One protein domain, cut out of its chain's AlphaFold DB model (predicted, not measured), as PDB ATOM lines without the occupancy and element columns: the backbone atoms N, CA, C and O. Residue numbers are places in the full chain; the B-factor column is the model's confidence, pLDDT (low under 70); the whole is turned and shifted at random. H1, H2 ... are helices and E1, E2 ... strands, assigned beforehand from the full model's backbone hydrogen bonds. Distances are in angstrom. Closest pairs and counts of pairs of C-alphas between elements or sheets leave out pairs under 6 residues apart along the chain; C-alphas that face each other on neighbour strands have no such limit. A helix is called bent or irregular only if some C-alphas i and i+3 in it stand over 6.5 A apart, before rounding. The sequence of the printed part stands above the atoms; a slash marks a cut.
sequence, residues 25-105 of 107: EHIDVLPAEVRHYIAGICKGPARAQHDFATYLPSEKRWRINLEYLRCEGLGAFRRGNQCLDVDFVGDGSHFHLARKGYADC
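AT A GLANCE: This is residues 25 to 105 of the 107 residues of an uncharacterized protein of Bradyrhizobium guangzhouense (UniProt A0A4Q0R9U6). What would one see first? A strongly twisted antiparallel sheet of four strands forms one layer, with the long hairpin E3-E4 beside the shorter hairpin E1-E2, and helix H2 packs over one face, along the strands. The short helix H1 sits near H2, and the short helix H3 grazes the sheet. What is the make-up? The printed part has 81 residues with three named helices and four named strands, in the order H1 H2 E1 E2 H3 E3 E4, and its class is mixed; the sheet's order is E1 E2 E3 E4. How large is it? It is compact, with a radius of gyration of the C-alphas of 12.1 A and spans of 35 by 25 by 20 A.

HOW THE PARTS SIT: How are the strands paired? E3, residues 82 to 91, and E4, residues 94 to 104, form an antiparallel hairpin at 160 degrees, with N 87 and O 99 2.9 A apart, within hydrogen-bond range. On the other side of E3, E2, residues 61 to 65, is antiparallel to it at 160 degrees, with N 62 and O 88 at 2.8 A. E1, residues 53 to 56, an edge strand, forms an antiparallel hairpin with E2 at 154 degrees, with N 56 and O 61 at 2.7 A. What is on the sheet? H2, residues 32 to 41, lies over E3 at a height over the sheet of 10.1 A and runs along the strands, at 21 degrees to E3 on the local plane. Its closest C-alphas to E4 are those of Glu 33 and Phe 95, 6.2 A apart. H3, residues 74 to 77, only grazes the sheet; its closest C-alphas to E3 are those of Phe 77 and Leu 84, 5.8 A apart. Where is the first helix? H1, residues 25 to 28, is not on the sheet; it is close to but not clearly touching H2, the closest C-alphas being those of Ile 27 and Arg 35, 6.4 A apart. How are the helix backbones? In H2 every O i to N i+4 pair is within hydrogen-bond range; H1 and H3 are too short for such a pair.

IN THESE COORDINATES: Which elements are long? E3 measures 29.2 A from first to last C-alpha, E4 28.8 A, H2 14.4 A, E2 13.0 A and E1 10.0 A; H1 and H3 have four residues each. Where are the anchors? H1 begins at C-alpha 25, (271.740, 275.965, 201.731), and E4 ends at C-alpha 104, (283.969, 279.233, 224.455). Is a strand bent? E4 bends by 55 degrees at residue 101.

THE WHOLE: How far does it reach? The two C-alphas farthest apart, those of Gly 80 and Gly 92, are 37.1 A apart. Is anything cut or long? The printed part has no cut; the link from H2 to E1, 11 residues, is long, and its residues 47 to 48 pair antiparallel with residues 69 to 70. Is confidence low anywhere? The mean pLDDT of the printed part is 94.5, and no printed residue is under 70.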
ATOM      1  N   GLU A  25     270.850 275.665 202.857       94.88
ATOM      2  CA  GLU A  25     271.740 275.965 201.731       94.88
ATOM      3  C   GLU A  25     273.172 276.288 202.189       94.88
ATOM      4  O   GLU A  25     274.135 275.873 201.547       94.88
ATOM      5  N   HIS A  26     273.330 276.925 203.357       95.06
ATOM      6  CA  HIS A  26     274.639 277.182 203.977       95.06
ATOM      7  C   HIS A  26     275.428 275.901 204.297       95.06
ATOM      8  O   HIS A  26     276.646 275.949 204.448       95.06
ATOM      9  N   ILE A  27     274.754 274.752 204.372       96.81
ATOM     10  CA  ILE A  27     275.364 273.428 204.517       96.81
ATOM     11  C   ILE A  27     275.522 272.774 203.139       96.81
ATOM     12  O   ILE A  27     276.559 272.178 202.857       96.81
ATOM     13  N   ASP A  28     274.520 272.895 202.266       95.94
ATOM     14  CA  ASP A  28     274.460 272.190 200.980       95.94
ATOM     15  C   ASP A  28     275.595 272.566 200.015       95.94
ATOM     16  O   ASP A  28     276.029 271.716 199.229       95.94
ATOM     17  N   VAL A  29     276.112 273.797 200.120       95.12
ATOM     18  CA  VAL A  29     277.237 274.312 199.315       95.12
ATOM     19  C   VAL A  29     278.621 273.880 199.819       95.12
ATOM     20  O   VAL A  29     279.624 274.130 199.148       95.12
ATOM     21  N   LEU A  30     278.708 273.244 200.992       96.75
ATOM     22  CA  LEU A  30     279.981 272.839 201.590       96.75
ATOM     23  C   LEU A  30     280.564 271.582 200.916       96.75
ATOM     24  O   LEU A  30     279.827 270.786 200.318       96.75
ATOM     25  N   PRO A  31     281.885 271.336 201.053       97.38
ATOM     26  CA  PRO A  31     282.496 270.089 200.603       97.38
ATOM     27  C   PRO A  31     281.771 268.855 201.150       97.38
ATOM     28  O   PRO A  31     281.221 268.874 202.256       97.38
ATOM     29  N   ALA A  32     281.774 267.764 200.382       97.81
ATOM     30  CA  ALA A  32     281.056 266.540 200.737       97.81
ATOM     31  C   ALA A  32     281.453 266.016 202.124       97.81
ATOM     32  O   ALA A  32     280.594 265.618 202.904       97.81
ATOM     33  N   GLU A  33     282.735 266.092 202.467       97.81
ATOM     34  CA  GLU A  33     283.281 265.634 203.741       97.81
ATOM     35  C   GLU A  33     282.749 266.453 204.924       97.81
ATOM     36  O   GLU A  33     282.402 265.888 205.963       97.81
ATOM     37  N   VAL A  34     282.592 267.769 204.747       97.38
ATOM     38  CA  VAL A  34     281.982 268.645 205.756       97.38
ATOM     39  C   VAL A  34     280.496 268.320 205.902       97.38
ATOM     40  O   VAL A  34     280.015 268.123 207.017       97.38
ATOM     41  N   ARG A  35     279.765 268.168 204.789       97.56
ATOM     42  CA  ARG A  35     278.338 267.790 204.809       97.56
ATOM     43  C   ARG A  35     278.109 266.447 205.499       97.56
ATOM     44  O   ARG A  35     277.205 266.323 206.323       97.56
ATOM     45  N   HIS A  36     278.953 265.454 205.224       97.19
ATOM     46  CA  HIS A  36     278.896 264.147 205.880       97.19
ATOM     47  C   HIS A  36     279.190 264.229 207.377       97.19
ATOM     48  O   HIS A  36     278.528 263.554 208.164       97.19
ATOM     49  N   TYR A  37     280.127 265.083 207.788       96.75
ATOM     50  CA  TYR A  37     280.385 265.327 209.203       96.75
ATOM     51  C   TYR A  37     279.150 265.892 209.920       96.75
ATOM     52  O   TYR A  37     278.785 265.409 210.992       96.75
ATOM     53  N   ILE A  38     278.458 266.855 209.301       96.56
ATOM     54  CA  ILE A  38     277.217 267.426 209.842       96.56
ATOM     55  C   ILE A  38     276.089 266.399 209.887       96.56
ATOM     56  O   ILE A  38     275.415 266.296 210.908       96.56
ATOM     57  N   ALA A  39     275.931 265.570 208.855       95.88
ATOM     58  CA  ALA A  39     274.965 264.472 208.868       95.88
ATOM     59  C   ALA A  39     275.252 263.434 209.975       95.88
ATOM     60  O   ALA A  39     274.328 262.829 210.508       95.88
ATOM     61  N   GLY A  40     276.519 263.245 210.358       95.25
ATOM     62  CA  GLY A  40     276.897 262.394 211.492       95.25
ATOM     63  C   GLY A  40     276.555 262.990 212.865       95.25
ATOM     64  O   GLY A  40     276.427 262.252 213.842       95.25
ATOM     65  N   ILE A  41     276.404 264.314 212.949       94.62
ATOM     66  CA  ILE A  41     275.988 265.036 214.161       94.62
ATOM     67  C   ILE A  41     274.464 265.125 214.241       94.62
ATOM     68  O   ILE A  41     273.873 264.879 215.296       94.62
ATOM     69  N   CYS A  42     273.844 265.509 213.130       95.31
ATOM     70  CA  CYS A  42     272.441 265.862 213.054       95.31
ATOM     71  C   CYS A  42     271.563 264.635 212.805       95.31
ATOM     72  O   CYS A  42     271.630 264.001 211.755       95.31
ATOM     73  N   LYS A  43     270.669 264.334 213.746       89.06
ATOM     74  CA  LYS A  43     269.667 263.265 213.627       89.06
ATOM     75  C   LYS A  43     268.403 263.770 212.928       89.06
ATOM     76  O   LYS A  43     267.316 263.709 213.483       89.06
ATOM     77  N   GLY A  44     268.552 264.325 211.729       90.56
ATOM     78  CA  GLY A  44     267.449 264.923 210.976       90.56
ATOM     79  C   GLY A  44     267.867 266.181 210.214       90.56
ATOM     80  O   GLY A  44     269.065 266.406 210.024       90.56
ATOM     81  N   PRO A  45     266.897 267.005 209.771       93.31
ATOM     82  CA  PRO A  45     267.175 268.225 209.026       93.31
ATOM     83  C   PRO A  45     268.107 269.163 209.796       93.31
ATOM     84  O   PRO A  45     267.915 269.412 210.989       93.31
ATOM     85  N   ALA A  46     269.096 269.700 209.087       95.88
ATOM     86  CA  ALA A  46     270.032 270.677 209.610       95.88
ATOM     87  C   ALA A  46     269.825 272.023 208.916       95.88
ATOM     88  O   ALA A  46     269.597 272.086 207.707       95.88
ATOM     89  N   ARG A  47     269.900 273.101 209.693       96.44
ATOM     90  CA  ARG A  47     269.928 274.480 209.198       96.44
ATOM     91  C   ARG A  47     271.045 275.223 209.899       96.44
ATOM     92  O   ARG A  47     271.307 274.965 211.074       96.44
ATOM     93  N   ALA A  48     271.690 276.135 209.200       95.75
ATOM     94  CA  ALA A  48     272.832 276.866 209.716       95.75
ATOM     95  C   ALA A  48     272.685 278.356 209.424       95.75
ATOM     96  O   ALA A  48     271.981 278.715 208.485       95.75
ATOM     97  N   GLN A  49     273.326 279.203 210.227       94.50
ATOM     98  CA  GLN A  49     273.499 280.614 209.872       94.50
ATOM     99  C   GLN A  49     274.597 280.783 208.819       94.50
ATOM    100  O   GLN A  49     275.383 279.864 208.599       94.50
ATOM    101  N   HIS A  50     274.670 281.958 208.192       90.38
ATOM    102  CA  HIS A  50     275.697 282.271 207.192       90.38
ATOM    103  C   HIS A  50     277.127 282.029 207.715       90.38
ATOM    104  O   HIS A  50     277.918 281.358 207.057       90.38
ATOM    105  N   ASP A  51     277.419 282.475 208.942       89.31
ATOM    106  CA  ASP A  51     278.757 282.407 209.561       89.31
ATOM    107  C   ASP A  51     279.093 281.037 210.182       89.31
ATOM    108  O   ASP A  51     280.110 280.848 210.859       89.31
ATOM    109  N   PHE A  52     278.247 280.038 209.938       93.38
ATOM    110  CA  PHE A  52     278.483 278.661 210.358       93.38
ATOM    111  C   PHE A  52     279.775 278.069 209.788       93.38
ATOM    112  O   PHE A  52     280.399 277.230 210.441       93.38
ATOM    113  N   ALA A  53     280.171 278.480 208.583       95.44
ATOM    114  CA  ALA A  53     281.341 277.950 207.906       95.44
ATOM    115  C   ALA A  53     282.150 279.063 207.233       95.44
ATOM    116  O   ALA A  53     281.648 279.778 206.370       95.44
ATOM    117  N   THR A  54     283.439 279.138 207.558       95.25
ATOM    118  CA  THR A  54     284.360 280.135 206.996       95.25
ATOM    119  C   THR A  54     285.484 279.443 206.242       95.25
ATOM    120  O   THR A  54     286.209 278.626 206.816       95.25
ATOM    121  N   TYR A  55     285.675 279.788 204.967       96.31
ATOM    122  CA  TYR A  55     286.810 279.308 204.182       96.31
ATOM    123  C   TYR A  55     287.997 280.270 204.275       96.31
ATOM    124  O   TYR A  55     287.864 281.470 204.048       96.31
ATOM    125  N   LEU A  56     289.175 279.725 204.571       96.00
ATOM    126  CA  LEU A  56     290.459 280.414 204.642       96.00
ATOM    127  C   LEU A  56     291.340 279.946 203.473       96.00
ATOM    128  O   LEU A  56     291.955 278.876 203.557       96.00
ATOM    129  N   PRO A  57     291.427 280.725 202.377       95.75
ATOM    130  CA  PRO A  57     292.077 280.280 201.146       95.75
ATOM    131  C   PRO A  57     293.576 280.002 201.289       95.75
ATOM    132  O   PRO A  57     294.081 279.072 200.665       95.75
ATOM    133  N   SER A  58     294.285 280.774 202.120       96.12
ATOM    134  CA  SER A  58     295.732 280.629 202.352       96.12
ATOM    135  C   SER A  58     296.113 279.267 202.929       96.12
ATOM    136  O   SER A  58     297.184 278.746 202.637       96.12
ATOM    137  N   GLU A  59     295.223 278.687 203.730       96.06
ATOM    138  CA  GLU A  59     295.419 277.400 204.394       96.06
ATOM    139  C   GLU A  59     294.626 276.271 203.728       96.06
ATOM    140  O   GLU A  59     294.694 275.129 204.178       96.06
ATOM    141  N   LYS A  60     293.831 276.589 202.694       97.19
ATOM    142  CA  LYS A  60     292.781 275.710 202.160       97.19
ATOM    143  C   LYS A  60     291.933 275.110 203.288       97.19
ATOM    144  O   LYS A  60     291.675 273.910 203.303       97.19
ATOM    145  N   ARG A  61     291.544 275.932 204.267       97.62
ATOM    146  CA  ARG A  61     290.897 275.474 205.504       97.62
ATOM    147  C   ARG A  61     289.446 275.925 205.566       97.62
ATOM    148  O   ARG A  61     289.171 277.099 205.378       97.62
ATOM    149  N   TRP A  62     288.541 275.023 205.914       97.62
ATOM    150  CA  TRP A  62     287.213 275.373 206.412       97.62
ATOM    151  C   TRP A  62     287.219 275.363 207.934       97.62
ATOM    152  O   TRP A  62     287.629 274.369 208.529       97.62
ATOM    153  N   ARG A  63     286.755 276.448 208.553       96.50
ATOM    154  CA  ARG A  63     286.415 276.506 209.979       96.50
ATOM    155  C   ARG A  63     284.910 276.366 210.127       96.50
ATOM    156  O   ARG A  63     284.179 277.087 209.455       96.50
ATOM    157  N   ILE A  64     284.469 275.443 210.970       96.06
ATOM    158  CA  ILE A  64     283.061 275.116 211.183       96.06
ATOM    159  C   ILE A  64     282.686 275.433 212.630       96.06
ATOM    160  O   ILE A  64     283.208 274.818 213.563       96.06
ATOM    161  N   ASN A  65     281.743 276.358 212.790       92.44
ATOM    162  CA  ASN A  65     281.261 276.878 214.064       92.44
ATOM    163  C   ASN A  65     279.924 276.210 214.409       92.44
ATOM    164  O   ASN A  65     278.850 276.677 214.020       92.44
ATOM    165  N   LEU A  66     279.955 275.096 215.149       92.44
ATOM    166  CA  LEU A  66     278.739 274.322 215.449       92.44
ATOM    167  C   LEU A  66     277.719 275.081 216.316       92.44
ATOM    168  O   LEU A  66     276.581 274.636 216.462       92.44
ATOM    169  N   GLU A  67     278.080 276.230 216.880       91.25
ATOM    170  CA  GLU A  67     277.147 277.097 217.600       91.25
ATOM    171  C   GLU A  67     276.038 277.677 216.713       91.25
ATOM    172  O   GLU A  67     274.894 277.813 217.167       91.25
ATOM    173  N   TYR A  68     276.370 277.936 215.444       93.19
ATOM    174  CA  TYR A  68     275.485 278.493 214.422       93.19
ATOM    175  C   TYR A  68     274.681 277.421 213.680       93.19
ATOM    176  O   TYR A  68     273.874 277.740 212.807       93.19
ATOM    177  N   LEU A  69     274.862 276.152 214.054       94.56
ATOM    178  CA  LEU A  69     274.080 275.025 213.567       94.56
ATOM    179  C   LEU A  69     272.815 274.827 214.409       94.56
ATOM    180  O   LEU A  69     272.807 274.975 215.636       94.56
ATOM    181  N   ARG A  70     271.736 274.414 213.753       94.50
ATOM    182  CA  ARG A  70     270.499 273.953 214.378       94.50
ATOM    183  C   ARG A  70     270.104 272.607 213.794       94.50
ATOM    184  O   ARG A  70     269.805 272.500 212.608       94.50
ATOM    185  N   CYS A  71     270.089 271.595 214.652       95.19
ATOM    186  CA  CYS A  71     269.556 270.272 214.356       95.19
ATOM    187  C   CYS A  71     269.364 269.460 215.643       95.19
ATOM    188  O   CYS A  71     269.892 269.804 216.707       95.19
ATOM    189  N   GLU A  72     268.634 268.352 215.538       94.50
ATOM    190  CA  GLU A  72     268.591 267.338 216.591       94.50
ATOM    191  C   GLU A  72     269.972 266.675 216.748       94.50
ATOM    192  O   GLU A  72     270.613 266.339 215.760       94.50
ATOM    193  N   GLY A  73     270.439 266.464 217.984       91.06
ATOM    194  CA  GLY A  73     271.727 265.809 218.276       91.06
ATOM    195  C   GLY A  73     272.857 266.763 218.679       91.06
ATOM    196  O   GLY A  73     273.794 266.345 219.360       91.06
ATOM    197  N   LEU A  74     272.725 268.060 218.386       91.31
ATOM    198  CA  LEU A  74     273.752 269.068 218.677       91.31
ATOM    199  C   LEU A  74     274.082 269.213 220.174       91.31
ATOM    200  O   LEU A  74     275.198 269.584 220.531       91.31
ATOM    201  N   GLY A  75     273.135 268.893 221.062       89.94
ATOM    202  CA  GLY A  75     273.331 268.974 222.515       89.94
ATOM    203  C   GLY A  75     274.503 268.130 223.033       89.94
ATOM    204  O   GLY A  75     275.149 268.525 223.997       89.94
ATOM    205  N   ALA A  76     274.842 267.023 222.359       90.69
ATOM    206  CA  ALA A  76     275.991 266.183 222.712       90.69
ATOM    207  C   ALA A  76     277.355 266.829 222.388       90.69
ATOM    208  O   ALA A  76     278.396 266.328 222.815       90.69
ATOM    209  N   PHE A  77     277.351 267.936 221.640       91.12
ATOM    210  CA  PHE A  77     278.533 268.664 221.175       91.12
ATOM    211  C   PHE A  77     278.677 270.032 221.852       91.12
ATOM    212  O   PHE A  77     279.337 270.929 221.331       91.12
ATOM    213  N   ARG A  78     278.074 270.183 223.037       91.31
ATOM    214  CA  ARG A  78     278.221 271.348 223.916       91.31
ATOM    215  C   ARG A  78     278.749 270.913 225.282       91.31
ATOM    216  O   ARG A  78     278.378 269.854 225.786       91.31
ATOM    217  N   ARG A  79     279.608 271.733 225.889       93.19
ATOM    218  CA  ARG A  79     280.156 271.521 227.240       93.19
ATOM    219  C   ARG A  79     280.037 272.809 228.043       93.19
ATOM    220  O   ARG A  79     280.903 273.669 227.963       93.19
ATOM    221  N   GLY A  80     278.958 272.956 228.809       91.00
ATOM    222  CA  GLY A  80     278.690 274.212 229.515       91.00
ATOM    223  C   GLY A  80     278.547 275.375 228.528       91.00
ATOM    224  O   GLY A  80     277.681 275.329 227.658       91.00
ATOM    225  N   ASN A  81     279.412 276.385 228.654       90.62
ATOM    226  CA  ASN A  81     279.511 277.524 227.736       90.62
ATOM    227  C   ASN A  81     280.393 277.243 226.504       90.62
ATOM    228  O   ASN A  81     280.638 278.167 225.736       90.62
ATOM    229  N   GLN A  82     280.901 276.019 226.340       93.69
ATOM    230  CA  GLN A  82     281.793 275.670 225.243       93.69
ATOM    231  C   GLN A  82     281.063 274.981 224.091       93.69
ATOM    232  O   GLN A  82     280.256 274.062 224.291       93.69
ATOM    233  N   CYS A  83     281.424 275.383 222.880       92.31
ATOM    234  CA  CYS A  83     280.963 274.848 221.616       92.31
ATOM    235  C   CYS A  83     282.101 274.077 220.949       92.31
ATOM    236  O   CYS A  83     283.281 274.320 221.202       92.31
ATOM    237  N   LEU A  84     281.742 273.074 220.156       93.50
ATOM    238  CA  LEU A  84     282.723 272.306 219.411       93.50
ATOM    239  C   LEU A  84     283.085 273.037 218.110       93.50
ATOM    240  O   LEU A  84     282.243 273.175 217.226       93.50
ATOM    241  N   ASP A  85     284.362 273.379 217.984       92.31
ATOM    242  CA  ASP A  85     284.975 273.910 216.772       92.31
ATOM    243  C   ASP A  85     285.636 272.789 215.985       92.31
ATOM    244  O   ASP A  85     286.280 271.883 216.544       92.31
ATOM    245  N   VAL A  86     285.491 272.864 214.666       96.62
ATOM    246  CA  VAL A  86     285.985 271.841 213.753       96.62
ATOM    247  C   VAL A  86     286.649 272.492 212.553       96.62
ATOM    248  O   VAL A  86     286.025 273.291 211.860       96.62
ATOM    249  N   ASP A  87     287.886 272.092 212.268       97.62
ATOM    250  CA  ASP A  87     288.588 272.532 211.066       97.62
ATOM    251  C   ASP A  87     288.756 271.375 210.091       97.62
ATOM    252  O   ASP A  87     289.177 270.280 210.475       97.62
ATOM    253  N   PHE A  88     288.540 271.663 208.813       98.38
ATOM    254  CA  PHE A  88     288.915 270.795 207.707       98.38
ATOM    255  C   PHE A  88     289.992 271.468 206.871       98.38
ATOM    256  O   PHE A  88     289.872 272.655 206.584       98.38
ATOM    257  N   VAL A  89     291.013 270.730 206.443       98.25
ATOM    258  CA  VAL A  89     292.042 271.240 205.523       98.25
ATOM    259  C   VAL A  89     292.009 270.473 204.210       98.25
ATOM    260  O   VAL A  89     291.710 269.278 204.176       98.25
ATOM    261  N   GLY A  90     292.256 271.196 203.123       97.44
ATOM    262  CA  GLY A  90     292.189 270.680 201.768       97.44
ATOM    263  C   GLY A  90     293.477 269.979 201.345       97.44
ATOM    264  O   GLY A  90     294.565 270.539 201.478       97.44
ATOM    265  N   ASP A  91     293.334 268.796 200.755       94.12
ATOM    266  CA  ASP A  91     294.372 268.073 200.024       94.12
ATOM    267  C   ASP A  91     293.825 267.670 198.643       94.12
ATOM    268  O   ASP A  91     292.847 266.928 198.524       94.12
ATOM    269  N   GLY A  92     294.411 268.225 197.579       90.88
ATOM    270  CA  GLY A  92     293.866 268.106 196.226       90.88
ATOM    271  C   GLY A  92     292.426 268.628 196.127       90.88
ATOM    272  O   GLY A  92     292.171 269.811 196.361       90.88
ATOM    273  N   SER A  93     291.503 267.741 195.748       90.75
ATOM    274  CA  SER A  93     290.056 267.988 195.656       90.75
ATOM    275  C   SER A  93     289.279 267.620 196.923       90.75
ATOM    276  O   SER A  93     288.060 267.774 196.943       90.75
ATOM    277  N   HIS A  94     289.956 267.102 197.948       96.25
ATOM    278  CA  HIS A  94     289.339 266.563 199.153       96.25
ATOM    279  C   HIS A  94     289.622 267.432 200.366       96.25
ATOM    280  O   HIS A  94     290.615 268.155 200.417       96.25
ATOM    281  N   PHE A  95     288.762 267.321 201.370       97.88
ATOM    282  CA  PHE A  95     288.952 267.952 202.670       97.88
ATOM    283  C   PHE A  95     288.978 266.887 203.759       97.88
ATOM    284  O   PHE A  95     288.161 265.972 203.757       97.88
ATOM    285  N   HIS A  96     289.890 267.008 204.720       97.12
ATOM    286  CA  HIS A  96     289.965 266.092 205.856       97.12
ATOM    287  C   HIS A  96     289.952 266.847 207.179       97.12
ATOM    288  O   HIS A  96     290.392 267.992 207.268       97.12
ATOM    289  N   LEU A  97     289.430 266.188 208.213       97.69
ATOM    290  CA  LEU A  97     289.360 266.729 209.564       97.69
ATOM    291  C   LEU A  97     290.776 266.975 210.105       97.69
ATOM    292  O   LEU A  97     291.538 266.030 210.298       97.69
ATOM    293  N   ALA A  98     291.105 268.233 210.382       97.38
ATOM    294  CA  ALA A  98     292.413 268.650 210.882       97.38
ATOM    295  C   ALA A  98     292.398 268.972 212.378       97.38
ATOM    296  O   ALA A  98     293.367 268.712 213.091       97.38
ATOM    297  N   ARG A  99     291.296 269.551 212.869       95.94
ATOM    298  CA  ARG A  99     291.145 269.936 214.275       95.94
ATOM    299  C   ARG A  99     289.724 269.683 214.746       95.94
ATOM    300  O   ARG A  99     288.765 269.909 214.018       95.94
ATOM    301  N   LYS A 100     289.617 269.263 216.002       95.25
ATOM    302  CA  LYS A 100     288.372 269.200 216.762       95.25
ATOM    303  C   LYS A 100     288.667 269.628 218.194       95.25
ATOM    304  O   LYS A 100     289.521 269.021 218.838       95.25
ATOM    305  N   GLY A 101     287.991 270.655 218.694       94.38
ATOM    306  CA  GLY A 101     288.212 271.152 220.052       94.38
ATOM    307  C   GLY A 101     286.994 271.871 220.605       94.38
ATOM    308  O   GLY A 101     286.187 272.380 219.845       94.38
ATOM    309  N   TYR A 102     286.857 271.887 221.927       93.44
ATOM    310  CA  TYR A 102     285.854 272.718 222.586       93.44
ATOM    311  C   TYR A 102     286.479 274.071 222.925       93.44
ATOM    312  O   TYR A 102     287.555 274.101 223.527       93.44
ATOM    313  N   ALA A 103     285.811 275.152 222.539       90.38
ATOM    314  CA  ALA A 103     286.166 276.532 222.854       90.38
ATOM    315  C   ALA A 103     284.930 277.265 223.382       90.38
ATOM    316  O   ALA A 103     283.820 276.753 223.255       90.38
ATOM    317  N   ASP A 104     285.107 278.425 224.009       90.88
ATOM    318  CA  ASP A 104     283.969 279.233 224.455       90.88
ATOM    319  C   ASP A 104     283.080 279.600 223.255       90.88
ATOM    320  O   ASP A 104     283.585 280.027 222.221       90.88
ATOM    321  N   CYS A 105     281.765 279.398 223.381       86.00
ATOM    322  CA  CYS A 105     280.805 279.839 222.368       86.00
ATOM    323  C   CYS A 105     280.762 281.380 222.310       86.00
ATOM    324  O   CYS A 105     280.928 282.039 223.341       86.00
TER     325      CYS A 105